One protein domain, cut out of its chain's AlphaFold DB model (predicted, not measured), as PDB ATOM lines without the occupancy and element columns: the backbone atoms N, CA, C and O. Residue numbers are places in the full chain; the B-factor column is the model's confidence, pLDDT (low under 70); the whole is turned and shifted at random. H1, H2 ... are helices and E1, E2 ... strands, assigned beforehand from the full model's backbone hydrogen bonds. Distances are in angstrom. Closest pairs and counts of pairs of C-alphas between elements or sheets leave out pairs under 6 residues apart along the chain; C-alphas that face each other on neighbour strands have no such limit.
ATOM      1  N   TYR A 437      -4.542 137.922  41.273       92.44
ATOM      2  CA  TYR A 437      -3.957 137.409  40.038       92.44
ATOM      3  C   TYR A 437      -5.014 137.126  38.969       92.44
ATOM      4  O   TYR A 437      -6.157 136.778  39.261       92.44
ATOM      5  N   THR A 438      -4.614 137.249  37.704       91.94
ATOM      6  CA  THR A 438      -5.482 137.129  36.518       91.94
ATOM      7  C   THR A 438      -5.204 135.859  35.717       91.94
ATOM      8  O   THR A 438      -4.096 135.311  35.758       91.94
ATOM      9  N   TYR A 439      -6.173 135.423  34.903       88.44
ATOM     10  CA  TYR A 439      -5.975 134.302  33.974       88.44
ATOM     11  C   TYR A 439      -4.770 134.528  33.038       88.44
ATOM     12  O   TYR A 439      -4.009 133.591  32.796       88.44
ATOM     13  N   ARG A 440      -4.508 135.764  32.582       87.81
ATOM     14  CA  ARG A 440      -3.295 136.125  31.818       87.81
ATOM     15  C   ARG A 440      -2.008 135.846  32.601       87.81
ATOM     16  O   ARG A 440      -1.096 135.231  32.057       87.81
ATOM     17  N   GLN A 441      -1.921 136.269  33.864       92.44
ATOM     18  CA  GLN A 441      -0.730 136.052  34.701       92.44
ATOM     19  C   GLN A 441      -0.492 134.566  35.006       92.44
ATOM     20  O   GLN A 441       0.659 134.126  35.020       92.44
ATOM     21  N   PRO A 453       3.928 137.386  37.890       91.62
ATOM     22  CA  PRO A 453       4.176 137.550  39.326       91.62
ATOM     23  C   PRO A 453       4.030 136.234  40.115       91.62
ATOM     24  O   PRO A 453       4.454 136.158  41.265       91.62
ATOM     25  N   LEU A 454       3.459 135.197  39.488       95.75
ATOM     26  CA  LEU A 454       3.304 133.850  40.041       95.75
ATOM     27  C   LEU A 454       4.554 132.967  39.826       95.75
ATOM     28  O   LEU A 454       4.578 131.836  40.308       95.75
ATOM     29  N   ARG A 455       5.548 133.433  39.048       96.62
ATOM     30  CA  ARG A 455       6.742 132.672  38.620       96.62
ATOM     31  C   ARG A 455       7.430 131.987  39.806       96.62
ATOM     32  O   ARG A 455       7.553 132.585  40.868       96.62
ATOM     33  N   VAL A 456       7.934 130.765  39.618       98.31
ATOM     34  CA  VAL A 456       8.552 129.971  40.695       98.31
ATOM     35  C   VAL A 456       9.951 129.512  40.302       98.31
ATOM     36  O   VAL A 456      10.121 128.655  39.435       98.31
ATOM     37  N   ILE A 457      10.963 130.061  40.972       98.50
ATOM     38  CA  ILE A 457      12.378 129.746  40.766       98.50
ATOM     39  C   ILE A 457      12.938 129.002  41.970       98.50
ATOM     40  O   ILE A 457      12.809 129.451  43.109       98.50
ATOM     41  N   ALA A 458      13.655 127.913  41.698       98.62
ATOM     42  CA  ALA A 458      14.525 127.272  42.669       98.62
ATOM     43  C   ALA A 458      16.001 127.603  42.401       98.62
ATOM     44  O   ALA A 458      16.445 127.632  41.252       98.62
ATOM     45  N   HIS A 459      16.781 127.790  43.465       98.69
ATOM     46  CA  HIS A 459      18.243 127.701  43.443       98.69
ATOM     47  C   HIS A 459      18.669 126.554  44.357       98.69
ATOM     48  O   HIS A 459      18.307 126.549  45.534       98.69
ATOM     49  N   ILE A 460      19.429 125.600  43.819       98.44
ATOM     50  CA  ILE A 460      19.954 124.434  44.536       98.44
ATOM     51  C   ILE A 460      21.471 124.578  44.675       98.44
ATOM     52  O   ILE A 460      22.156 124.872  43.696       98.44
ATOM     53  N   ASP A 461      21.984 124.359  45.884       98.25
ATOM     54  CA  ASP A 461      23.369 124.617  46.279       98.25
ATOM     55  C   ASP A 461      23.913 123.436  47.103       98.25
ATOM     56  O   ASP A 461      23.348 123.058  48.134       98.25
ATOM     57  N   ALA A 592      10.670 122.064  32.939       94.56
ATOM     58  CA  ALA A 592      11.379 123.046  33.755       94.56
ATOM     59  C   ALA A 592      12.761 123.396  33.162       94.56
ATOM     60  O   ALA A 592      13.619 122.524  32.989       94.56
ATOM     61  N   ALA A 593      12.993 124.681  32.886       94.12
ATOM     62  CA  ALA A 593      14.275 125.170  32.381       94.12
ATOM     63  C   ALA A 593      15.350 125.114  33.479       94.12
ATOM     64  O   ALA A 593      15.067 125.398  34.642       94.12
ATOM     65  N   LEU A 594      16.594 124.769  33.125       94.69
ATOM     66  CA  LEU A 594      17.669 124.542  34.099       94.69
ATOM     67  C   LEU A 594      18.984 125.216  33.669       94.69
ATOM     68  O   LEU A 594      19.575 124.868  32.644       94.69
ATOM     69  N   GLU A 595      19.468 126.146  34.494       95.12
ATOM     70  CA  GLU A 595      20.721 126.890  34.306       95.12
ATOM     71  C   GLU A 595      21.795 126.367  35.262       95.12
ATOM     72  O   GLU A 595      21.639 126.421  36.486       95.12
ATOM     73  N   LYS A 596      22.932 125.912  34.724       93.69
ATOM     74  CA  LYS A 596      24.091 125.560  35.550       93.69
ATOM     75  C   LYS A 596      24.892 126.821  35.889       93.69
ATOM     76  O   LYS A 596      25.613 127.339  35.037       93.69
ATOM     77  N   ALA A 597      24.766 127.304  37.125       91.31
ATOM     78  CA  ALA A 597      25.374 128.558  37.570       91.31
ATOM     79  C   ALA A 597      26.864 128.407  37.930       91.31
ATOM     80  O   ALA A 597      27.671 129.273  37.585       91.31
ATOM     81  N   SER A 598      27.245 127.298  38.571       92.00
ATOM     82  CA  SER A 598      28.638 126.998  38.941       92.00
ATOM     83  C   SER A 598      28.968 125.501  38.750       92.00
ATOM     84  O   SER A 598      28.418 124.833  37.872       92.00
ATOM     85  N   ILE A 599      29.911 124.956  39.529       93.44
ATOM     86  CA  ILE A 599      30.115 123.505  39.650       93.44
ATOM     87  C   ILE A 599      29.147 122.869  40.669       93.44
ATOM     88  O   ILE A 599      28.846 121.684  40.559       93.44
ATOM     89  N   ASP A 600      28.651 123.657  41.618       96.12
ATOM     90  CA  ASP A 600      27.871 123.270  42.797       96.12
ATOM     91  C   ASP A 600      26.480 123.936  42.898       96.12
ATOM     92  O   ASP A 600      25.675 123.536  43.738       96.12
ATOM     93  N   GLU A 601      26.184 124.902  42.024       96.81
ATOM     94  CA  GLU A 601      24.959 125.707  42.003       96.81
ATOM     95  C   GLU A 601      24.159 125.519  40.703       96.81
ATOM     96  O   GLU A 601      24.712 125.556  39.593       96.81
ATOM     97  N   VAL A 602      22.838 125.393  40.839       97.38
ATOM     98  CA  VAL A 602      21.872 125.251  39.739       97.38
ATOM     99  C   VAL A 602      20.650 126.136  39.994       97.38
ATOM    100  O   VAL A 602      20.099 126.111  41.092       97.38
ATOM    101  N   PHE A 603      20.187 126.871  38.977       98.25
ATOM    102  CA  PHE A 603      18.843 127.464  38.969       98.25
ATOM    103  C   PHE A 603      17.879 126.604  38.152       98.25
ATOM    104  O   PHE A 603      18.267 126.053  37.120       98.25
ATOM    105  N   ILE A 604      16.621 126.546  38.582       98.25
ATOM    106  CA  ILE A 604      15.531 125.840  37.901       98.25
ATOM    107  C   ILE A 604      14.324 126.782  37.819       98.25
ATOM    108  O   ILE A 604      13.935 127.350  38.840       98.25
ATOM    109  N   ASP A 605      13.732 126.942  36.636       98.19
ATOM    110  CA  ASP A 605      12.422 127.581  36.471       98.19
ATOM    111  C   ASP A 605      11.345 126.501  36.555       98.19
ATOM    112  O   ASP A 605      11.205 125.668  35.656       98.19
ATOM    113  N   LEU A 606      10.636 126.468  37.680       98.31
ATOM    114  CA  LEU A 606       9.612 125.467  37.972       98.31
ATOM    115  C   LEU A 606       8.235 125.881  37.446       98.31
ATOM    116  O   LEU A 606       7.327 125.054  37.449       98.31
ATOM    117  N   SER A 607       8.077 127.121  36.975       97.75
ATOM    118  CA  SER A 607       6.789 127.706  36.581       97.75
ATOM    119  C   SER A 607       5.967 126.840  35.608       97.75
ATOM    120  O   SER A 607       4.767 126.702  35.855       97.75
ATOM    121  N   PRO A 608       6.549 126.173  34.583       95.69
ATOM    122  CA  PRO A 608       5.786 125.278  33.710       95.69
ATOM    123  C   PRO A 608       5.236 124.036  34.429       95.69
ATOM    124  O   PRO A 608       4.076 123.672  34.239       95.69
ATOM    125  N   LEU A 609       6.034 123.413  35.308       96.19
ATOM    126  CA  LEU A 609       5.589 122.267  36.112       96.19
ATOM    127  C   LEU A 609       4.551 122.698  37.152       96.19
ATOM    128  O   LEU A 609       3.546 122.017  37.330       96.19
ATOM    129  N   TYR A 618      -6.486 121.834  40.799       90.94
ATOM    130  CA  TYR A 618      -7.548 122.842  40.863       90.94
ATOM    131  C   TYR A 618      -8.284 122.936  39.511       90.94
ATOM    132  O   TYR A 618      -7.948 123.779  38.669       90.94
ATOM    133  N   PRO A 619      -9.263 122.047  39.234       87.06
ATOM    134  CA  PRO A 619     -10.015 122.034  37.977       87.06
ATOM    135  C   PRO A 619     -10.722 123.354  37.638       87.06
ATOM    136  O   PRO A 619     -10.942 123.637  36.463       87.06
ATOM    137  N   GLU A 620     -11.032 124.182  38.633       84.81
ATOM    138  CA  GLU A 620     -11.558 125.540  38.483       84.81
ATOM    139  C   GLU A 620     -10.636 126.455  37.656       84.81
ATOM    140  O   GLU A 620     -11.129 127.285  36.894       84.81
ATOM    141  N   LEU A 621      -9.314 126.242  37.689       88.44
ATOM    142  CA  LEU A 621      -8.347 126.971  36.857       88.44
ATOM    143  C   LEU A 621      -8.379 126.546  35.376       88.44
ATOM    144  O   LEU A 621      -7.837 127.250  34.523       88.44
ATOM    145  N   ARG A 622      -9.017 125.412  35.050       84.81
ATOM    146  CA  ARG A 622      -9.246 124.956  33.663       84.81
ATOM    147  C   ARG A 622     -10.444 125.663  33.025       84.81
ATOM    148  O   ARG A 622     -10.529 125.726  31.800       84.81
ATOM    149  N   ALA A 623     -11.372 126.173  33.835       65.81
ATOM    150  CA  ALA A 623     -12.515 126.934  33.360       65.81
ATOM    151  C   ALA A 623     -12.080 128.372  33.052       65.81
ATOM    152  O   ALA A 623     -11.949 129.200  33.952       65.81
ATOM    153  N   ALA A 624     -11.867 128.673  31.770       57.81
ATOM    154  CA  ALA A 624     -11.844 130.055  31.307       57.81
ATOM    155  C   ALA A 624     -13.234 130.699  31.519       57.81
ATOM    156  O   ALA A 624     -14.246 129.992  31.424       57.81
ATOM    157  N   PRO A 625     -13.316 132.014  31.794       53.88
ATOM    158  CA  PRO A 625     -14.598 132.713  31.880       53.88
ATOM    159  C   PRO A 625     -15.389 132.611  30.562       53.88
ATOM    160  O   PRO A 625     -14.830 132.382  29.491       53.88
ATOM    161  N   GLN A 626     -16.714 132.786  30.629       44.00
ATOM    162  CA  GLN A 626     -17.587 132.751  29.445       44.00
ATOM    163  C   GLN A 626     -17.497 134.061  28.644       44.00
ATOM    164  O   GLN A 626     -18.406 134.885  28.650       44.00
ATOM    165  N   GLY A 627     -16.367 134.247  27.969       48.94
ATOM    166  CA  GLY A 627     -16.010 135.429  27.193       48.94
ATOM    167  C   GLY A 627     -14.500 135.469  26.974       48.94
ATOM    168  O   GLY A 627     -13.761 134.702  27.584       48.94
ATOM    169  N   ASP A 628     -14.017 136.366  26.117       49.75
ATOM    170  CA  ASP A 628     -12.591 136.405  25.749       49.75
ATOM    171  C   ASP A 628     -11.694 137.129  26.786       49.75
ATOM    172  O   ASP A 628     -10.516 137.414  26.529       49.75
ATOM    173  N   ASP A 629     -12.256 137.416  27.967       64.25
ATOM    174  CA  ASP A 629     -11.650 138.171  29.064       64.25
ATOM    175  C   ASP A 629     -10.565 137.363  29.793       64.25
ATOM    176  O   ASP A 629     -10.802 136.615  30.741       64.25
ATOM    177  N   LYS A 630      -9.328 137.555  29.337       65.00
ATOM    178  CA  LYS A 630      -8.117 136.994  29.954       65.00
ATOM    179  C   LYS A 630      -7.586 137.874  31.094       65.00
ATOM    180  O   LYS A 630      -6.631 137.472  31.759       65.00
ATOM    181  N   PHE A 631      -8.161 139.059  31.305       80.00
ATOM    182  CA  PHE A 631      -7.790 139.993  32.369       80.00
ATOM    183  C   PHE A 631      -8.635 139.809  33.632       80.00
ATOM    184  O   PHE A 631      -8.231 140.285  34.690       80.00
ATOM    185  N   ALA A 632      -9.735 139.055  33.555       84.88
ATOM    186  CA  ALA A 632     -10.468 138.543  34.703       84.88
ATOM    187  C   ALA A 632      -9.525 137.972  35.779       84.88
ATOM    188  O   ALA A 632      -8.607 137.188  35.488       84.88
ATOM    189  N   SER A 633      -9.785 138.336  37.037       88.44
ATOM    190  CA  SER A 633      -9.172 137.688  38.194       88.44
ATOM    191  C   SER A 633      -9.512 136.199  38.234       88.44
ATOM    192  O   SER A 633     -10.623 135.785  37.898       88.44
ATOM    193  N   LEU A 634      -8.570 135.403  38.731       90.06
ATOM    194  CA  LEU A 634      -8.801 134.008  39.080       90.06
ATOM    195  C   LEU A 634      -9.866 133.897  40.196       90.06
ATOM    196  O   LEU A 634     -10.036 134.834  40.995       90.06
ATOM    197  N   PRO A 635     -10.558 132.744  40.318       89.56
ATOM    198  CA  PRO A 635     -11.237 132.399  41.566       89.56
ATOM    199  C   PRO A 635     -10.240 132.468  42.732       89.56
ATOM    200  O   PRO A 635      -9.049 132.238  42.538       89.56
ATOM    201  N   ARG A 636     -10.698 132.764  43.952       86.75
ATOM    202  CA  ARG A 636      -9.843 132.580  45.136       86.75
ATOM    203  C   ARG A 636      -9.555 131.085  45.339       86.75
ATOM    204  O   ARG A 636     -10.463 130.284  45.104       86.75
ATOM    205  N   PRO A 637      -8.345 130.700  45.774       88.44
ATOM    206  CA  PRO A 637      -8.067 129.310  46.106       88.44
ATOM    207  C   PRO A 637      -8.847 128.857  47.354       88.44
ATOM    208  O   PRO A 637      -9.313 129.693  48.136       88.44
ATOM    209  N   PRO A 638      -8.966 127.538  47.596       83.12
ATOM    210  CA  PRO A 638      -9.500 127.022  48.854       83.12
ATOM    211  C   PRO A 638      -8.648 127.479  50.048       83.12
ATOM    212  O   PRO A 638      -7.425 127.370  50.021       83.12
ATOM    213  N   THR A 639      -9.271 127.915  51.144       70.81
ATOM    214  CA  THR A 639      -8.539 128.377  52.344       70.81
ATOM    215  C   THR A 639      -7.741 127.269  53.042       70.81
ATOM    216  O   THR A 639      -6.805 127.557  53.778       70.81
ATOM    217  N   THR A 640      -8.053 125.997  52.771       73.00
ATOM    218  CA  THR A 640      -7.296 124.818  53.231       73.00
ATOM    219  C   THR A 640      -6.223 124.348  52.235       73.00
ATOM    220  O   THR A 640      -5.705 123.247  52.381       73.00
ATOM    221  N   ALA A 641      -5.917 125.115  51.182       74.44
ATOM    222  CA  ALA A 641      -4.976 124.701  50.133       74.44
ATOM    223  C   ALA A 641      -3.488 124.879  50.497       74.44
ATOM    224  O   ALA A 641      -2.626 124.419  49.746       74.44
ATOM    225  N   LEU A 642      -3.178 125.562  51.606       84.25
ATOM    226  CA  LEU A 642      -1.818 125.978  51.957       84.25
ATOM    227  C   LEU A 642      -1.284 125.276  53.220       84.25
ATOM    228  O   LEU A 642      -1.126 125.887  54.274       84.25
ATOM    229  N   GLU A 643      -0.970 123.984  53.100       86.81
ATOM    230  CA  GLU A 643      -0.304 123.203  54.154       86.81
ATOM    231  C   GLU A 643       1.193 123.021  53.842       86.81
ATOM    232  O   GLU A 643       1.590 122.179  53.034       86.81
ATOM    233  N   TRP A 644       2.044 123.822  54.488       89.56
ATOM    234  CA  TRP A 644       3.504 123.738  54.354       89.56
ATOM    235  C   TRP A 644       4.088 122.517  55.076       89.56
ATOM    236  O   TRP A 644       3.571 122.073  56.102       89.56
ATOM    237  N   ASN A 645       5.210 121.981  54.585       93.56
ATOM    238  CA  ASN A 645       5.864 120.860  55.254       93.56
ATOM    239  C   ASN A 645       6.700 121.353  56.447       93.56
ATOM    240  O   ASN A 645       7.465 122.303  56.321       93.56
ATOM    241  N   ALA A 646       6.626 120.660  57.587       91.06
ATOM    242  CA  ALA A 646       7.331 121.045  58.815       91.06
ATOM    243  C   ALA A 646       8.876 121.061  58.711       91.06
ATOM    244  O   ALA A 646       9.544 121.567  59.612       91.06
ATOM    245  N   GLU A 647       9.472 120.513  57.644       91.19
ATOM    246  CA  GLU A 647      10.909 120.654  57.381       91.19
ATOM    247  C   GLU A 647      11.297 121.909  56.584       91.19
ATOM    248  O   GLU A 647      12.493 122.237  56.561       91.19
ATOM    249  N   ASP A 648      10.332 122.579  55.944       92.94
ATOM    250  CA  ASP A 648      10.541 123.788  55.148       92.94
ATOM    251  C   ASP A 648      10.840 124.990  56.049       92.94
ATOM    252  O   ASP A 648      10.133 125.277  57.013       92.94
ATOM    253  N   CYS A 649      11.875 125.749  55.702       95.56
ATOM    254  CA  CYS A 649      12.193 127.002  56.368       95.56
ATOM    255  C   CYS A 649      11.418 128.136  55.687       95.56
ATOM    256  O   CYS A 649      11.937 128.815  54.798       95.56
ATOM    257  N   LEU A 650      10.155 128.322  56.072       93.44
ATOM    258  CA  LEU A 650       9.410 129.524  55.698       93.44
ATOM    259  C   LEU A 650      10.137 130.770  56.209       93.44
ATOM    260  O   LEU A 650      10.738 130.756  57.282       93.44
ATOM    261  N   VAL A 651      10.068 131.847  55.432       91.38
ATOM    262  CA  VAL A 651      10.437 133.177  55.917       91.38
ATOM    263  C   VAL A 651       9.219 133.842  56.553       91.38
ATOM    264  O   VAL A 651       8.129 133.825  55.969       91.38
ATOM    265  N   ASP A 652       9.434 134.430  57.729       87.44
ATOM    266  CA  ASP A 652       8.444 135.199  58.482       87.44
ATOM    267  C   ASP A 652       7.872 136.366  57.661       87.44
ATOM    268  O   ASP A 652       8.578 137.014  56.880       87.44
ATOM    269  N   LEU A 653       6.592 136.665  57.872       86.19
ATOM    270  CA  LEU A 653       5.919 137.809  57.256       86.19
ATOM    271  C   LEU A 653       6.271 139.133  57.954       86.19
ATOM    272  O   LEU A 653       6.791 139.154  59.074       86.19
ATOM    273  N   ASP A 654       5.974 140.249  57.289       78.69
ATOM    274  CA  ASP A 654       6.030 141.569  57.918       78.69
ATOM    275  C   ASP A 654       4.978 141.684  59.037       78.69
ATOM    276  O   ASP A 654       3.917 141.069  58.987       78.69
ATOM    277  N   LYS A 655       5.234 142.517  60.058       75.31
ATOM    278  CA  LYS A 655       4.392 142.624  61.280       75.31
ATOM    279  C   LYS A 655       2.944 143.088  61.050       75.31
ATOM    280  O   LYS A 655       2.173 143.168  62.005       75.31
ATOM    281  N   THR A 656       2.611 143.477  59.825       73.00
ATOM    282  CA  THR A 656       1.283 143.914  59.372       73.00
ATOM    283  C   THR A 656       0.500 142.821  58.645       73.00
ATOM    284  O   THR A 656      -0.667 143.041  58.338       73.00
ATOM    285  N   GLU A 657       1.130 141.682  58.366       73.94
ATOM    286  CA  GLU A 657       0.556 140.511  57.703       73.94
ATOM    287  C   GLU A 657       0.564 139.313  58.662       73.94
ATOM    288  O   GLU A 657       1.320 139.280  59.640       73.94
ATOM    289  N   THR A 658      -0.272 138.312  58.400       70.25
ATOM    290  CA  THR A 658      -0.402 137.135  59.262       70.25
ATOM    291  C   THR A 658      -0.590 135.837  58.479       70.25
ATOM    292  O   THR A 658      -1.131 135.816  57.378       70.25
ATOM    293  N   GLU A 659      -0.213 134.712  59.093       68.56
ATOM    294  CA  GLU A 659      -0.483 133.359  58.571       68.56
ATOM    295  C   GLU A 659      -1.983 132.975  58.601       68.56
ATOM    296  O   GLU A 659      -2.335 131.848  58.262       68.56
ATOM    297  N   VAL A 660      -2.872 133.882  59.038       61.56
ATOM    298  CA  VAL A 660      -4.337 133.731  58.946       61.56
ATOM    299  C   VAL A 660      -4.973 134.685  57.927       61.56
ATOM    300  O   VAL A 660      -6.194 134.673  57.767       61.56
ATOM    301  N   ASP A 661      -4.169 135.478  57.212       67.50
ATOM    302  CA  ASP A 661      -4.617 136.199  56.021       67.50
ATOM    303  C   ASP A 661      -4.842 135.186  54.885       67.50
ATOM    304  O   ASP A 661      -4.027 134.279  54.707       67.50
ATOM    305  N   ASP A 662      -5.903 135.346  54.084       66.81
ATOM    306  CA  ASP A 662      -6.213 134.402  52.999       66.81
ATOM    307  C   ASP A 662      -4.985 134.128  52.092       66.81
ATOM    308  O   ASP A 662      -4.299 135.074  51.671       66.81
ATOM    309  N   PRO A 663      -4.705 132.859  51.739       78.81
ATOM    310  CA  PRO A 663      -3.707 132.537  50.727       78.81
ATOM    311  C   PRO A 663      -4.209 132.945  49.334       78.81
ATOM    312  O   PRO A 663      -5.404 132.864  49.043       78.81
ATOM    313  N   ASP A 664      -3.292 133.335  48.450       90.44
ATOM    314  CA  ASP A 664      -3.569 133.517  47.020       90.44
ATOM    315  C   ASP A 664      -2.661 132.578  46.191       90.44
ATOM    316  O   ASP A 664      -1.891 131.776  46.732       90.44
ATOM    317  N   TRP A 665      -2.798 132.592  44.866       93.62
ATOM    318  CA  TRP A 665      -2.193 131.584  43.990       93.62
ATOM    319  C   TRP A 665      -0.662 131.593  43.939       93.62
ATOM    320  O   TRP A 665      -0.080 130.589  43.530       93.62
ATOM    321  N   ASP A 666       0.008 132.667  44.359       94.56
ATOM    322  CA  ASP A 666       1.468 132.707  44.473       94.56
ATOM    323  C   ASP A 666       1.981 131.878  45.651       94.56
ATOM    324  O   ASP A 666       2.931 131.117  45.481       94.56
ATOM    325  N   ASP A 667       1.343 131.955  46.820       93.06
ATOM    326  CA  ASP A 667       1.704 131.120  47.968       93.06
ATOM    327  C   ASP A 667       1.550 129.626  47.625       93.06
ATOM    328  O   ASP A 667       2.432 128.818  47.924       93.06
ATOM    329  N   ILE A 668       0.489 129.258  46.898       94.81
ATOM    330  CA  ILE A 668       0.255 127.873  46.453       94.81
ATOM    331  C   ILE A 668       1.232 127.470  45.335       94.81
ATOM    332  O   ILE A 668       1.712 126.334  45.315       94.81
ATOM    333  N   ALA A 669       1.598 128.388  44.436       96.88
ATOM    334  CA  ALA A 669       2.654 128.161  43.451       96.88
ATOM    335  C   ALA A 669       4.013 127.891  44.133       96.88
ATOM    336  O   ALA A 669       4.723 126.953  43.755       96.88
ATOM    337  N   MET A 670       4.346 128.641  45.190       96.56
ATOM    338  CA  MET A 670       5.538 128.412  46.016       96.56
ATOM    339  C   MET A 670       5.463 127.089  46.797       96.56
ATOM    340  O   MET A 670       6.478 126.395  46.894       96.56
ATOM    341  N   LEU A 671       4.284 126.690  47.294       96.00
ATOM    342  CA  LEU A 671       4.064 125.384  47.932       96.00
ATOM    343  C   LEU A 671       4.345 124.234  46.959       96.00
ATOM    344  O   LEU A 671       5.173 123.375  47.264       96.00
ATOM    345  N   VAL A 672       3.769 124.262  45.756       97.31
ATOM    346  CA  VAL A 672       4.061 123.267  44.708       97.31
ATOM    347  C   VAL A 672       5.552 123.271  44.347       97.31
ATOM    348  O   VAL A 672       6.171 122.210  44.254       97.31
ATOM    349  N   GLY A 673       6.172 124.449  44.213       98.06
ATOM    350  CA  GLY A 673       7.618 124.570  44.001       98.06
ATOM    351  C   GLY A 673       8.447 123.899  45.102       98.06
ATOM    352  O   GLY A 673       9.427 123.208  44.809       98.06
ATOM    353  N   SER A 674       8.030 124.039  46.364       98.25
ATOM    354  CA  SER A 674       8.675 123.395  47.512       98.25
ATOM    355  C   SER A 674       8.637 121.868  47.423       98.25
ATOM    356  O   SER A 674       9.616 121.216  47.785       98.25
ATOM    357  N   GLU A 675       7.551 121.286  46.904       98.12
ATOM    358  CA  GLU A 675       7.401 119.837  46.742       98.12
ATOM    359  C   GLU A 675       8.345 119.282  45.681       98.12
ATOM    360  O   GLU A 675       9.059 118.315  45.953       98.12
ATOM    361  N   VAL A 676       8.416 119.922  44.507       98.06
ATOM    362  CA  VAL A 676       9.339 119.514  43.436       98.06
ATOM    363  C   VAL A 676      10.791 119.604  43.920       98.06
ATOM    364  O   VAL A 676      11.584 118.691  43.689       98.06
ATOM    365  N   VAL A 677      11.142 120.656  44.671       98.56
ATOM    366  CA  VAL A 677      12.480 120.808  45.271       98.56
ATOM    367  C   VAL A 677      12.757 119.773  46.363       98.56
ATOM    368  O   VAL A 677      13.863 119.229  46.409       98.56
ATOM    369  N   ARG A 678      11.771 119.433  47.202       98.19
ATOM    370  CA  ARG A 678      11.899 118.373  48.216       98.19
ATOM    371  C   ARG A 678      12.144 117.023  47.538       98.19
ATOM    372  O   ARG A 678      13.079 116.322  47.907       98.19
ATOM    373  N   SER A 679      11.400 116.735  46.468       98.12
ATOM    374  CA  SER A 679      11.570 115.563  45.597       98.12
ATOM    375  C   SER A 679      12.988 115.487  45.010       98.12
ATOM    376  O   SER A 679      13.667 114.473  45.160       98.12
ATOM    377  N   LEU A 680      13.488 116.588  44.435       98.12
ATOM    378  CA  LEU A 680      14.854 116.706  43.904       98.12
ATOM    379  C   LEU A 680      15.930 116.442  44.965       98.12
ATOM    380  O   LEU A 680      16.857 115.665  44.727       98.12
ATOM    381  N   ARG A 681      15.804 117.057  46.146       98.25
ATOM    382  CA  ARG A 681      16.737 116.869  47.269       98.25
ATOM    383  C   ARG A 681      16.739 115.415  47.754       98.25
ATOM    384  O   ARG A 681      17.810 114.838  47.941       98.25
ATOM    385  N   THR A 682      15.566 114.792  47.868       98.12
ATOM    386  CA  THR A 682      15.416 113.372  48.219       98.12
ATOM    387  C   THR A 682      16.002 112.445  47.149       98.12
ATOM    388  O   THR A 682      16.703 111.492  47.490       98.12
ATOM    389  N   ALA A 683      15.796 112.725  45.859       98.31
ATOM    390  CA  ALA A 683      16.364 111.940  44.762       98.31
ATOM    391  C   ALA A 683      17.904 111.998  44.735       98.31
ATOM    392  O   ALA A 683      18.555 110.974  44.514       98.31
ATOM    393  N   LEU A 684      18.491 113.169  45.010       98.06
ATOM    394  CA  LEU A 684      19.944 113.363  45.106       98.06
ATOM    395  C   LEU A 684      20.560 112.646  46.310       98.06
ATOM    396  O   LEU A 684      21.609 112.011  46.169       98.06
ATOM    397  N   TRP A 685      19.891 112.688  47.463       97.50
ATOM    398  CA  TRP A 685      20.292 111.898  48.623       97.50
ATOM    399  C   TRP A 685      20.235 110.399  48.308       97.50
ATOM    400  O   TRP A 685      21.251 109.714  48.392       97.50
ATOM    401  N   ASN A 686      19.084 109.896  47.855       98.06
ATOM    402  CA  ASN A 686      18.867 108.466  47.640       98.06
ATOM    403  C   ASN A 686      19.792 107.874  46.563       98.06
ATOM    404  O   ASN A 686      20.380 106.819  46.793       98.06
ATOM    405  N   LYS A 687      19.952 108.538  45.407       97.94
ATOM    406  CA  LYS A 687      20.768 108.018  44.292       97.94
ATOM    407  C   LYS A 687      22.276 108.217  44.479       97.94
ATOM    408  O   LYS A 687      23.044 107.383  44.011       97.94
ATOM    409  N   LEU A 688      22.707 109.332  45.080       97.44
ATOM    410  CA  LEU A 688      24.113 109.773  45.042       97.44
ATOM    411  C   LEU A 688      24.710 110.144  46.407       97.44
ATOM    412  O   LEU A 688      25.902 110.427  46.478       97.44
ATOM    413  N   GLN A 689      23.918 110.139  47.484       97.12
ATOM    414  CA  GLN A 689      24.349 110.525  48.830       97.12
ATOM    415  C   GLN A 689      24.920 111.957  48.888       97.12
ATOM    416  O   GLN A 689      25.917 112.215  49.563       97.12
ATOM    417  N   TYR A 690      24.272 112.916  48.220       97.94
ATOM    418  CA  TYR A 690      24.594 114.343  48.350       97.94
ATOM    419  C   TYR A 690      23.445 115.115  48.997       97.94
ATOM    420  O   TYR A 690      22.309 115.040  48.533       97.94
ATOM    421  N   THR A 691      23.743 115.897  50.040       97.75
ATOM    422  CA  THR A 691      22.816 116.923  50.537       97.75
ATOM    423  C   THR A 691      23.001 118.217  49.755       97.75
ATOM    424  O   THR A 691      24.112 118.585  49.358       97.75
ATOM    425  N   CYS A 692      21.903 118.930  49.558       97.88
ATOM    426  CA  CYS A 692      21.916 120.296  49.070       97.88
ATOM    427  C   CYS A 692      20.896 121.126  49.841       97.88
ATOM    428  O   CYS A 692      19.837 120.633  50.255       97.88
ATOM    429  N   SER A 693      21.241 122.398  49.999       98.44
ATOM    430  CA  SER A 693      20.338 123.414  50.509       98.44
ATOM    431  C   SER A 693      19.701 124.156  49.336       98.44
ATOM    432  O   SER A 693      20.307 124.288  48.269       98.44
ATOM    433  N   ALA A 694      18.464 124.611  49.504       98.62
ATOM    434  CA  ALA A 694      17.672 125.175  48.417       98.62
ATOM    435  C   ALA A 694      16.925 126.446  48.825       98.62
ATOM    436  O   ALA A 694      16.653 126.679  50.000       98.62
ATOM    437  N   GLY A 695      16.587 127.278  47.846       98.50
ATOM    438  CA  GLY A 695      15.718 128.436  48.028       98.50
ATOM    439  C   GLY A 695      14.672 128.475  46.929       98.50
ATOM    440  O   GLY A 695      15.034 128.324  45.763       98.50
ATOM    441  N   ILE A 696      13.409 128.660  47.307       98.69
ATOM    442  CA  ILE A 696      12.254 128.772  46.411       98.69
ATOM    443  C   ILE A 696      11.710 130.200  46.537       98.69
ATOM    444  O   ILE A 696      11.426 130.642  47.650       98.69
ATOM    445  N   ALA A 697      11.627 130.931  45.423       98.00
ATOM    446  CA  ALA A 697      11.158 132.319  45.378       98.00
ATOM    447  C   ALA A 697      10.771 132.740  43.947       98.00
ATOM    448  O   ALA A 697      11.047 132.024  42.987       98.00
ATOM    449  N   ARG A 698      10.220 133.950  43.769       96.12
ATOM    450  CA  ARG A 698       9.765 134.447  42.450       96.12
ATOM    451  C   ARG A 698      10.845 134.690  41.388       96.12
ATOM    452  O   ARG A 698      10.543 134.814  40.203       96.12
ATOM    453  N   ASN A 699      12.110 134.797  41.791       96.62
ATOM    454  CA  ASN A 699      13.228 135.070  40.885       96.62
ATOM    455  C   ASN A 699      14.566 134.523  41.408       96.62
ATOM    456  O   ASN A 699      14.675 134.027  42.532       96.62
ATOM    457  N   LYS A 700      15.598 134.609  40.562       96.38
ATOM    458  CA  LYS A 700      16.917 134.004  40.790       96.38
ATOM    459  C   LYS A 700      17.671 134.681  41.933       96.38
ATOM    460  O   LYS A 700      18.299 133.989  42.733       96.38
ATOM    461  N   MET A 701      17.596 136.005  42.048       95.19
ATOM    462  CA  MET A 701      18.183 136.749  43.164       95.19
ATOM    463  C   MET A 701      17.641 136.259  44.516       95.19
ATOM    464  O   MET A 701      18.420 135.823  45.370       95.19
ATOM    465  N   MET A 702      16.315 136.241  44.674       95.94
ATOM    466  CA  MET A 702      15.650 135.833  45.914       95.94
ATOM    467  C   MET A 702      15.879 134.350  46.233       95.94
ATOM    468  O   MET A 702      16.231 134.010  47.364       95.94
ATOM    469  N   ALA A 703      15.783 133.467  45.234       97.56
ATOM    470  CA  ALA A 703      16.028 132.035  45.404       97.56
ATOM    471  C   ALA A 703      17.467 131.753  45.876       97.56
ATOM    472  O   ALA A 703      17.689 130.942  46.781       97.56
ATOM    473  N   LYS A 704      18.464 132.469  45.333       96.56
ATOM    474  CA  LYS A 704      19.862 132.320  45.760       96.56
ATOM    475  C   LYS A 704      20.075 132.749  47.214       96.56
ATOM    476  O   LYS A 704      20.733 132.024  47.967       96.56
ATOM    477  N   LEU A 705      19.504 133.883  47.624       94.56
ATOM    478  CA  LEU A 705      19.576 134.363  49.007       94.56
ATOM    479  C   LEU A 705      18.879 133.389  49.974       94.56
ATOM    480  O   LEU A 705      19.474 132.997  50.980       94.56
ATOM    481  N   GLY A 706      17.685 132.896  49.623       95.50
ATOM    482  CA  GLY A 706      16.965 131.872  50.390       95.50
ATOM    483  C   GLY A 706      17.801 130.605  50.612       95.50
ATOM    484  O   GLY A 706      18.001 130.186  51.753       95.50
ATOM    485  N   SER A 707      18.395 130.055  49.548       96.50
ATOM    486  CA  SER A 707      19.263 128.864  49.631       96.50
ATOM    487  C   SER A 707      20.517 129.049  50.493       96.50
ATOM    488  O   SER A 707      21.107 128.075  50.953       96.50
ATOM    489  N   SER A 708      20.929 130.300  50.708       93.12
ATOM    490  CA  SER A 708      22.098 130.677  51.507       93.12
ATOM    491  C   SER A 708      21.771 130.926  52.982       93.12
ATOM    492  O   SER A 708      22.695 131.040  53.783       93.12
ATOM    493  N   SER A 709      20.485 131.021  53.333       92.00
ATOM    494  CA  SER A 709      20.022 131.418  54.669       92.00
ATOM    495  C   SER A 709      19.971 130.240  55.644       92.00
ATOM    496  O   SER A 709      20.444 130.358  56.767       92.00
ATOM    497  N   ASN A 710      19.474 129.084  55.191       93.94
ATOM    498  CA  ASN A 710      19.379 127.863  55.991       93.94
ATOM    499  C   ASN A 710      20.234 126.759  55.356       93.94
ATOM    500  O   ASN A 710      19.858 126.198  54.328       93.94
ATOM    501  N   LYS A 711      21.387 126.456  55.965       94.75
ATOM    502  CA  LYS A 711      22.295 125.362  55.570       94.75
ATOM    503  C   LYS A 711      22.846 124.641  56.811       94.75
ATOM    504  O   LYS A 711      23.083 125.316  57.814       94.75
ATOM    505  N   PRO A 712      23.162 123.333  56.748       95.50
ATOM    506  CA  PRO A 712      23.055 122.440  55.591       95.50
ATOM    507  C   PRO A 712      21.675 121.788  55.447       95.50
ATOM    508  O   PRO A 712      20.874 121.796  56.376       95.50
ATOM    509  N   ASN A 713      21.446 121.148  54.299       96.31
ATOM    510  CA  ASN A 713      20.315 120.270  54.009       96.31
ATOM    511  C   ASN A 713      18.929 120.828  54.401       96.31
ATOM    512  O   ASN A 713      18.095 120.111  54.960       96.31
ATOM    513  N   LYS A 714      18.665 122.099  54.085       97.25
ATOM    514  CA  LYS A 714      17.359 122.746  54.286       97.25
ATOM    515  C   LYS A 714      16.866 123.439  53.021       97.25
ATOM    516  O   LYS A 714      17.640 123.696  52.105       97.25
ATOM    517  N   GLN A 715      15.566 123.716  52.952       98.00
ATOM    518  CA  GLN A 715      14.989 124.515  51.873       98.00
ATOM    519  C   GLN A 715      14.248 125.721  52.444       98.00
ATOM    520  O   GLN A 715      13.406 125.559  53.322       98.00
ATOM    521  N   THR A 716      14.594 126.915  51.968       98.25
ATOM    522  CA  THR A 716      14.002 128.186  52.400       98.25
ATOM    523  C   THR A 716      12.942 128.636  51.400       98.25
ATOM    524  O   THR A 716      13.202 128.622  50.195       98.25
ATOM    525  N   ILE A 717      11.779 129.074  51.877       97.88
ATOM    526  CA  ILE A 717      10.666 129.515  51.024       97.88
ATOM    527  C   ILE A 717      10.435 131.009  51.230       97.88
ATOM    528  O   ILE A 717      10.017 131.440  52.305       97.88
ATOM    529  N   VAL A 718      10.711 131.801  50.191       96.00
ATOM    530  CA  VAL A 718      10.568 133.261  50.206       96.00
ATOM    531  C   VAL A 718       9.345 133.653  49.377       96.00
ATOM    532  O   VAL A 718       9.438 133.929  48.180       96.00
ATOM    533  N   ARG A 719       8.186 133.624  50.044       93.81
ATOM    534  CA  ARG A 719       6.883 134.074  49.526       93.81
ATOM    535  C   ARG A 719       6.956 135.534  49.072       93.81
ATOM    536  O   ARG A 719       7.709 136.309  49.657       93.81
ATOM    537  N   ASN A 720       6.144 135.926  48.087       92.19
ATOM    538  CA  ASN A 720       6.133 137.295  47.546       92.19
ATOM    539  C   ASN A 720       5.906 138.351  48.637       92.19
ATOM    540  O   ASN A 720       6.643 139.332  48.713       92.19
ATOM    541  N   ARG A 721       4.926 138.099  49.511       90.00
ATOM    542  CA  ARG A 721       4.592 138.949  50.657       90.00
ATOM    543  C   ARG A 721       5.755 139.096  51.664       90.00
ATOM    544  O   ARG A 721       6.083 140.197  52.088       90.00
ATOM    545  N   ALA A 722       6.535 138.032  51.879       91.62
ATOM    546  CA  ALA A 722       7.711 138.027  52.762       91.62
ATOM    547  C   ALA A 722       8.975 138.728  52.198       91.62
ATOM    548  O   ALA A 722       9.988 138.811  52.896       91.62
ATOM    549  N   VAL A 723       8.977 139.202  50.941       92.06
ATOM    550  CA  VAL A 723      10.197 139.696  50.259       92.06
ATOM    551  C   VAL A 723      10.840 140.892  50.972       92.06
ATOM    552  O   VAL A 723      12.069 140.940  51.050       92.06
ATOM    553  N   GLN A 724      10.051 141.844  51.487       89.88
ATOM    554  CA  GLN A 724      10.599 143.069  52.088       89.88
ATOM    555  C   GLN A 724      11.192 142.799  53.479       89.88
ATOM    556  O   GLN A 724      12.370 143.106  53.683       89.88
ATOM    557  N   ASN A 725      10.452 142.136  54.382       90.44
ATOM    558  CA  ASN A 725      10.980 141.630  55.656       90.44
ATOM    559  C   ASN A 725      12.277 140.823  55.464       90.44
ATOM    560  O   ASN A 725      13.291 141.099  56.112       90.44
ATOM    561  N   PHE A 726      12.280 139.875  54.513       91.94
ATOM    562  CA  PHE A 726      13.457 139.059  54.213       91.94
ATOM    563  C   PHE A 726      14.663 139.911  53.827       91.94
ATOM    564  O   PHE A 726      15.728 139.771  54.425       91.94
ATOM    565  N   LEU A 727      14.512 140.789  52.830       91.19
ATOM    566  CA  LEU A 727      15.617 141.587  52.305       91.19
ATOM    567  C   LEU A 727      16.107 142.645  53.292       91.19
ATOM    568  O   LEU A 727      17.313 142.872  53.351       91.19
ATOM    569  N   GLY A 728      15.222 143.249  54.091       87.62
ATOM    570  CA  GLY A 728      15.564 144.312  55.039       87.62
ATOM    571  C   GLY A 728      16.680 143.934  56.023       87.62
ATOM    572  O   GLY A 728      17.506 144.781  56.369       87.62
ATOM    573  N   GLY A 729      16.764 142.653  56.406       85.12
ATOM    574  CA  GLY A 729      17.822 142.109  57.264       85.12
ATOM    575  C   GLY A 729      19.192 141.908  56.591       85.12
ATOM    576  O   GLY A 729      20.176 141.624  57.280       85.12
ATOM    577  N   PHE A 730      19.305 142.043  55.266       89.50
ATOM    578  CA  PHE A 730      20.557 141.824  54.535       89.50
ATOM    579  C   PHE A 730      21.372 143.107  54.357       89.50
ATOM    580  O   PHE A 730      20.853 144.207  54.159       89.50
ATOM    581  N   LYS A 731      22.697 142.928  54.299       92.44
ATOM    582  CA  LYS A 731      23.576 143.874  53.610       92.44
ATOM    583  C   LYS A 731      23.365 143.747  52.106       92.44
ATOM    584  O   LYS A 731      23.458 142.629  51.590       92.44
ATOM    585  N   PHE A 732      23.159 144.851  51.387       89.00
ATOM    586  CA  PHE A 732      22.965 144.807  49.932       89.00
ATOM    587  C   PHE A 732      24.201 144.258  49.204       89.00
ATOM    588  O   PHE A 732      24.072 143.659  48.144       89.00
ATOM    589  N   THR A 733      25.392 144.342  49.807       87.88
ATOM    590  CA  THR A 733      26.635 143.740  49.292       87.88
ATOM    591  C   THR A 733      26.611 142.204  49.219       87.88
ATOM    592  O   THR A 733      27.435 141.616  48.521       87.88
ATOM    593  N   LYS A 734      25.648 141.531  49.874       86.38
ATOM    594  CA  LYS A 734      25.375 140.091  49.680       86.38
ATOM    595  C   LYS A 734      24.592 139.796  48.391       86.38
ATOM    596  O   LYS A 734      24.546 138.642  47.964       86.38
ATOM    597  N   ILE A 735      23.977 140.803  47.771       88.25
ATOM    598  CA  ILE A 735      23.240 140.673  46.511       88.25
ATOM    599  C   ILE A 735      24.235 140.643  45.339       88.25
ATOM    600  O   ILE A 735      25.299 141.272  45.357       88.25
ATOM    601  N   ARG A 736      23.905 139.881  44.290       82.75
ATOM    602  CA  ARG A 736      24.738 139.743  43.086       82.75
ATOM    603  C   ARG A 736      25.024 141.117  42.455       82.75
ATOM    604  O   ARG A 736      24.151 141.969  42.390       82.75
ATOM    605  N   MET A 737      26.252 141.295  41.964       85.69
ATOM    606  CA  MET A 737      26.845 142.550  41.455       85.69
ATOM    607  C   MET A 737      27.148 143.642  42.500       85.69
ATOM    608  O   MET A 737      28.026 144.462  42.240       85.69
ATOM    609  N   LEU A 738      26.537 143.623  43.691       90.19
ATOM    610  CA  LEU A 738      26.822 144.594  44.761       90.19
ATOM    611  C   LEU A 738      27.968 144.175  45.705       90.19
ATOM    612  O   LEU A 738      28.428 144.982  46.503       90.19
ATOM    613  N   GLY A 739      28.490 142.952  45.602       89.06
ATOM    614  CA  GLY A 739      29.653 142.478  46.376       89.06
ATOM    615  C   GLY A 739      31.021 142.972  45.872       89.06
ATOM    616  O   GLY A 739      31.934 142.164  45.708       89.06
ATOM    617  N   GLY A 740      31.160 144.261  45.553       91.88
ATOM    618  CA  GLY A 740      32.395 144.871  45.039       91.88
ATOM    619  C   GLY A 740      32.204 146.351  44.692       91.88
ATOM    620  O   GLY A 740      31.276 146.965  45.200       91.88
ATOM    621  N   LYS A 741      33.017 146.900  43.774       92.31
ATOM    622  CA  LYS A 741      33.128 148.353  43.484       92.31
ATOM    623  C   LYS A 741      31.824 149.160  43.463       92.31
ATOM    624  O   LYS A 741      31.815 150.275  43.968       92.31
ATOM    625  N   LEU A 742      30.754 148.632  42.864       91.69
ATOM    626  CA  LEU A 742      29.457 149.315  42.838       91.69
ATOM    627  C   LEU A 742      28.813 149.365  44.233       91.69
ATOM    628  O   LEU A 742      28.314 150.407  44.636       91.69
ATOM    629  N   GLY A 743      28.872 148.275  44.998       93.81
ATOM    630  CA  GLY A 743      28.485 148.279  46.407       93.81
ATOM    631  C   GLY A 743      29.358 149.209  47.242       93.81
ATOM    632  O   GLY A 743      28.811 149.999  47.996       93.81
ATOM    633  N   ASP A 744      30.681 149.205  47.045       93.06
ATOM    634  CA  ASP A 744      31.600 150.133  47.729       93.06
ATOM    635  C   ASP A 744      31.205 151.605  47.466       93.06
ATOM    636  O   ASP A 744      31.182 152.435  48.377       93.06
ATOM    637  N   GLN A 745      30.841 151.919  46.217       94.62
ATOM    638  CA  GLN A 745      30.344 153.227  45.782       94.62
ATOM    639  C   GLN A 745      28.981 153.571  46.403       94.62
ATOM    640  O   GLN A 745      28.826 154.671  46.930       94.62
ATOM    641  N   VAL A 746      28.005 152.656  46.395       93.88
ATOM    642  CA  VAL A 746      26.692 152.859  47.039       93.88
ATOM    643  C   VAL A 746      26.865 153.080  48.548       93.88
ATOM    644  O   VAL A 746      26.326 154.046  49.086       93.88
ATOM    645  N   THR A 747      27.697 152.283  49.222       94.81
ATOM    646  CA  THR A 747      28.022 152.462  50.645       94.81
ATOM    647  C   THR A 747      28.609 153.846  50.921       94.81
ATOM    648  O   THR A 747      28.177 154.526  51.851       94.81
ATOM    649  N   ALA A 748      29.545 154.314  50.088       94.44
ATOM    650  CA  ALA A 748      30.139 155.644  50.225       94.44
ATOM    651  C   ALA A 748      29.157 156.798  49.928       94.44
ATOM    652  O   ALA A 748      29.261 157.862  50.537       94.44
ATOM    653  N   LEU A 749      28.205 156.606  49.007       94.12
ATOM    654  CA  LEU A 749      27.236 157.626  48.587       94.12
ATOM    655  C   LEU A 749      26.030 157.762  49.527       94.12
ATOM    656  O   LEU A 749      25.473 158.860  49.641       94.12
ATOM    657  N   PHE A 750      25.606 156.672  50.171       93.50
ATOM    658  CA  PHE A 750      24.401 156.624  51.012       93.50
ATOM    659  C   PHE A 750      24.688 156.374  52.500       93.50
ATOM    660  O   PHE A 750      23.792 156.555  53.318       93.50
ATOM    661  N   GLY A 751      25.926 156.039  52.877       93.50
ATOM    662  CA  GLY A 751      26.357 155.935  54.277       93.50
ATOM    663  C   GLY A 751      25.891 154.673  55.012       93.50
ATOM    664  O   GLY A 751      26.007 154.607  56.232       93.50
ATOM    665  N   THR A 752      25.377 153.679  54.286       92.31
ATOM    666  CA  THR A 752      24.869 152.407  54.820       92.31
ATOM    667  C   THR A 752      25.259 151.242  53.911       92.31
ATOM    668  O   THR A 752      25.465 151.429  52.715       92.31
ATOM    669  N   GLU A 753      25.334 150.038  54.478       92.06
ATOM    670  CA  GLU A 753      25.429 148.768  53.742       92.06
ATOM    671  C   GLU A 753      24.108 147.974  53.764       92.06
ATOM    672  O   GLU A 753      24.014 146.925  53.126       92.06
ATOM    673  N   GLN A 754      23.098 148.425  54.518       94.06
ATOM    674  CA  GLN A 754      21.865 147.683  54.794       94.06
ATOM    675  C   GLN A 754      20.790 147.947  53.735       94.06
ATOM    676  O   GLN A 754      20.581 149.084  53.310       94.06
ATOM    677  N   VAL A 755      20.044 146.907  53.354       92.94
ATOM    678  CA  VAL A 755      18.891 147.052  52.451       92.94
ATOM    679  C   VAL A 755      17.763 147.850  53.112       92.94
ATOM    680  O   VAL A 755      17.197 148.723  52.464       92.94
ATOM    681  N   GLY A 756      17.464 147.606  54.397       91.31
ATOM    682  CA  GLY A 756      16.381 148.295  55.119       91.31
ATOM    683  C   GLY A 756      16.506 149.826  55.138       91.31
ATOM    684  O   GLY A 756      15.505 150.523  54.974       91.31
ATOM    685  N   ASP A 757      17.735 150.336  55.258       92.19
ATOM    686  CA  ASP A 757      18.035 151.772  55.186       92.19
ATOM    687  C   ASP A 757      17.891 152.293  53.747       92.19
ATOM    688  O   ASP A 757      17.242 153.309  53.500       92.19
ATOM    689  N   LEU A 758      18.478 151.580  52.778       91.75
ATOM    690  CA  LEU A 758      18.500 151.982  51.370       91.75
ATOM    691  C   LEU A 758      17.105 151.920  50.716       91.75
ATOM    692  O   LEU A 758      16.823 152.683  49.795       91.75
ATOM    693  N   LEU A 759      16.200 151.081  51.234       91.38
ATOM    694  CA  LEU A 759      14.781 151.049  50.865       91.38
ATOM    695  C   LEU A 759      14.060 152.378  51.143       91.38
ATOM    696  O   LEU A 759      13.139 152.718  50.400       91.38
ATOM    697  N   GLN A 760      14.491 153.148  52.150       91.31
ATOM    698  CA  GLN A 760      13.909 154.460  52.475       91.31
ATOM    699  C   GLN A 760      14.326 155.567  51.493       91.31
ATOM    700  O   GLN A 760      13.787 156.671  51.551       91.31
ATOM    701  N   VAL A 761      15.289 155.303  50.600       92.75
ATOM    702  CA  VAL A 761      15.794 156.283  49.633       92.75
ATOM    703  C   VAL A 761      14.892 156.294  48.384       92.75
ATOM    704  O   VAL A 761      14.770 155.262  47.715       92.75
ATOM    705  N   PRO A 762      14.263 157.436  48.030       94.06
ATOM    706  CA  PRO A 762      13.473 157.565  46.806       94.06
ATOM    707  C   PRO A 762      14.321 157.387  45.541       94.06
ATOM    708  O   PRO A 762      15.515 157.699  45.535       94.06
ATOM    709  N   LEU A 763      13.691 156.953  44.447       94.00
ATOM    710  CA  LEU A 763      14.352 156.745  43.153       94.00
ATOM    711  C   LEU A 763      15.064 158.019  42.664       94.00
ATOM    712  O   LEU A 763      16.171 157.954  42.139       94.00
ATOM    713  N   GLU A 764      14.484 159.188  42.922       94.25
ATOM    714  CA  GLU A 764      15.022 160.507  42.581       94.25
ATOM    715  C   GLU A 764      16.341 160.796  43.314       94.25
ATOM    716  O   GLU A 764      17.241 161.421  42.759       94.25
ATOM    717  N   GLN A 765      16.493 160.310  44.552       92.56
ATOM    718  CA  GLN A 765      17.723 160.468  45.334       92.56
ATOM    719  C   GLN A 765      18.802 159.444  44.957       92.56
ATOM    720  O   GLN A 765      19.988 159.728  45.131       92.56
ATOM    721  N   LEU A 766      18.411 158.284  44.414       92.94
ATOM    722  CA  LEU A 766      19.347 157.356  43.773       92.94
ATOM    723  C   LEU A 766      19.880 157.966  42.465       92.94
ATOM    724  O   LEU A 766      21.091 158.095  42.305       92.94
ATOM    725  N   ARG A 767      18.976 158.453  41.603       94.62
ATOM    726  CA  ARG A 767      19.265 159.165  40.340       94.62
ATOM    727  C   ARG A 767      20.109 160.431  40.514       94.62
ATOM    728  O   ARG A 767      20.836 160.821  39.612       94.62
ATOM    729  N   ALA A 768      20.046 161.077  41.678       93.50
ATOM    730  CA  ALA A 768      20.875 162.242  41.995       93.50
ATOM    731  C   ALA A 768      22.341 161.902  42.355       93.50
ATOM    732  O   ALA A 768      23.133 162.817  42.588       93.50
ATOM    733  N   LYS A 769      22.706 160.613  42.462       93.12
ATOM    734  CA  LYS A 769      24.047 160.150  42.884       93.12
ATOM    735  C   LYS A 769      24.618 158.987  42.058       93.12
ATOM    736  O   LYS A 769      25.798 158.669  42.211       93.12
ATOM    737  N   LEU A 770      23.798 158.345  41.234       92.06
ATOM    738  CA  LEU A 770      24.123 157.226  40.347       92.06
ATOM    739  C   LEU A 770      23.563 157.538  38.949       92.06
ATOM    740  O   LEU A 770      22.620 158.319  38.833       92.06
ATOM    741  N   ASP A 771      24.115 156.913  37.913       91.94
ATOM    742  CA  ASP A 771      23.525 156.889  36.568       91.94
ATOM    743  C   ASP A 771      22.113 156.273  36.581       91.94
ATOM    744  O   ASP A 771      21.788 155.476  37.466       91.94
ATOM    745  N   ASP A 772      21.255 156.648  35.623       88.12
ATOM    746  CA  ASP A 772      19.824 156.304  35.681       88.12
ATOM    747  C   ASP A 772      19.574 154.788  35.612       88.12
ATOM    748  O   ASP A 772      18.805 154.251  36.411       88.12
ATOM    749  N   ASP A 773      20.290 154.083  34.730       90.19
ATOM    750  CA  ASP A 773      20.215 152.622  34.617       90.19
ATOM    751  C   ASP A 773      20.574 151.947  35.950       90.19
ATOM    752  O   ASP A 773      19.817 151.108  36.448       90.19
ATOM    753  N   THR A 774      21.693 152.331  36.576       91.19
ATOM    754  CA  THR A 774      22.114 151.773  37.870       91.19
ATOM    755  C   THR A 774      21.184 152.189  39.008       91.19
ATOM    756  O   THR A 774      20.918 151.373  39.892       91.19
ATOM    757  N   ALA A 775      20.651 153.414  39.003       93.19
ATOM    758  CA  ALA A 775      19.700 153.896  40.002       93.19
ATOM    759  C   ALA A 775      18.374 153.122  39.946       93.19
ATOM    760  O   ALA A 775      17.901 152.638  40.977       93.19
ATOM    761  N   LEU A 776      17.798 152.961  38.751       92.75
ATOM    762  CA  LEU A 776      16.559 152.221  38.514       92.75
ATOM    763  C   LEU A 776      16.733 150.722  38.793       92.75
ATOM    764  O   LEU A 776      15.894 150.113  39.463       92.75
ATOM    765  N   TRP A 777      17.849 150.136  38.347       93.81
ATOM    766  CA  TRP A 777      18.214 148.753  38.650       93.81
ATOM    767  C   TRP A 777      18.351 148.534  40.161       93.81
ATOM    768  O   TRP A 777      17.703 147.646  40.709       93.81
ATOM    769  N   LEU A 778      19.121 149.376  40.860       93.69
ATOM    770  CA  LEU A 778      19.313 149.283  42.309       93.69
ATOM    771  C   LEU A 778      17.982 149.424  43.061       93.69
ATOM    772  O   LEU A 778      17.710 148.623  43.953       93.69
ATOM    773  N   TYR A 779      17.137 150.386  42.671       94.75
ATOM    774  CA  TYR A 779      15.820 150.626  43.268       94.75
ATOM    775  C   TYR A 779      14.899 149.398  43.201       94.75
ATOM    776  O   TYR A 779      14.203 149.104  44.179       94.75
ATOM    777  N   GLY A 780      14.910 148.676  42.074       94.00
ATOM    778  CA  GLY A 780      14.180 147.418  41.906       94.00
ATOM    779  C   GLY A 780      14.816 146.256  42.674       94.00
ATOM    780  O   GLY A 780      14.128 145.553  43.415       94.00
ATOM    781  N   ILE A 781      16.136 146.088  42.568       93.69
ATOM    782  CA  ILE A 781      16.882 144.991  43.202       93.69
ATOM    783  C   ILE A 781      16.724 144.996  44.728       93.69
ATOM    784  O   ILE A 781      16.484 143.943  45.314       93.69
ATOM    785  N   ILE A 782      16.788 146.157  45.390       92.75
ATOM    786  CA  ILE A 782      16.601 146.233  46.853       92.75
ATOM    787  C   ILE A 782      15.161 145.941  47.298       92.75
ATOM    788  O   ILE A 782      14.948 145.593  48.454       92.75
ATOM    789  N   ARG A 783      14.190 146.021  46.378       93.00
ATOM    790  CA  ARG A 783      12.785 145.607  46.563       93.00
ATOM    791  C   ARG A 783      12.539 144.159  46.115       93.00
ATOM    792  O   ARG A 783      11.397 143.702  46.097       93.00
ATOM    793  N   GLY A 784      13.594 143.430  45.750       92.81
ATOM    794  CA  GLY A 784      13.529 142.038  45.321       92.81
ATOM    795  C   GLY A 784      13.011 141.838  43.899       92.81
ATOM    796  O   GLY A 784      12.557 140.735  43.593       92.81
TER     797      GLY A 784
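Overview. This is residues 437 to 441, 453 to 461, 592 to 609 and 618 to 784 of the 1077 residues of an uncharacterized protein of Aspergillus terreus (strain NIH 2624 / FGSC A1156) (UniProt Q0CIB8). A five-stranded sheet lies between the long helix H2 on one face and the shorter helix H3 on the other, and farther out on H3's side of the sheet a second, loosely joined lobe holds the small helices H5 to H8, with H4 between lobe and sheet. The long stretch 623 to 664, without a named element, loops out from H1 and is tied to the sheet's edge at E5 by residues 649 to 650. The printed part has 199 residues, with the order E1 E2 E3 H1 H2 E4 H3 E5 H4 H5 H6 H7 H8; the mixed sheet runs E2 E3 E1 E4 E5. The class is mixed, helices and strands, with 97 residues, under half, in named elements. The whole is compact, with a radius of gyration of the C-alphas of 18.7 A, and spans 53 by 50 by 32 A.

Arrangement. In the sheet, E2 (residues 593 to 596) and E3 (601 to 605) form an antiparallel hairpin, with N 595 and O 603 2.9 A apart. E3 is antiparallel to E1 (457 to 461), with N 458 and O 604 at 2.9 A. E1 is antiparallel to E4 (692 to 697), with N 459 and O 695 at 2.9 A. E4 is parallel to E5 (715 to 718), with N 716 and O 694 at 2.9 A. H2 (665 to 688) and H3 (700 to 709) are on opposite faces, giving three layers, helices on both faces of a sheet. H2 runs along the strands at a height over the sheet of 8.4 A; its closest C-alphas to E4 are those of Arg 681 and Cys 692, 6.5 A. H3 runs slantwise to them at 6.1 A; its closest C-alphas to E4 are those of Ser 707 and Gly 695, 3.9 A. E4, H3 and E5 form a strand-helix-strand unit, parallel neighbour strands with a helix between, whose crossover is left-handed. H4 (723 to 728) only grazes the sheet; it touches H6 (755 to 758), closest at the C-alphas of Gly 728 and Gly 756, 4.1 A. H7 (763 to 767) touches H8 (772 to 781), closest at the C-alphas of Leu 766 and Ala 775, 5.1 A. H5 (741 to 750) is close to H6 but not clearly touching, at 7.5 A between the C-alphas of Phe 750 and Leu 758. H1 (619 to 622) is not on the sheet and touches no helix. Every O i to N i+4 pair is within hydrogen-bond range in H2, H3, H4, H5, H7 and H8; H1 and H6 are too short for one.

Along the chain. E1 begins at C-alpha 457 (12.378, 129.746, 40.766). H2 measures 34.2 A, E4 16.6 A, H3 14.5 A and H5 14.2 A. H8 measures 13.9 A and ends at C-alpha 781 (16.882, 144.991, 43.202).

Size, cuts and confidence. The C-alphas of Gln 626 and Ala 748 are the two farthest apart, 56.9 A. Residues 442 to 452, 462 to 591 and 610 to 617 are not printed, with C-alpha gaps of 6.9, 17.4 and 14.0 A. The links H1 to H2 and H4 to H5 are long. The mean pLDDT of the printed part is 90.6; residues 623 to 630 and 659 to 662 are under 70.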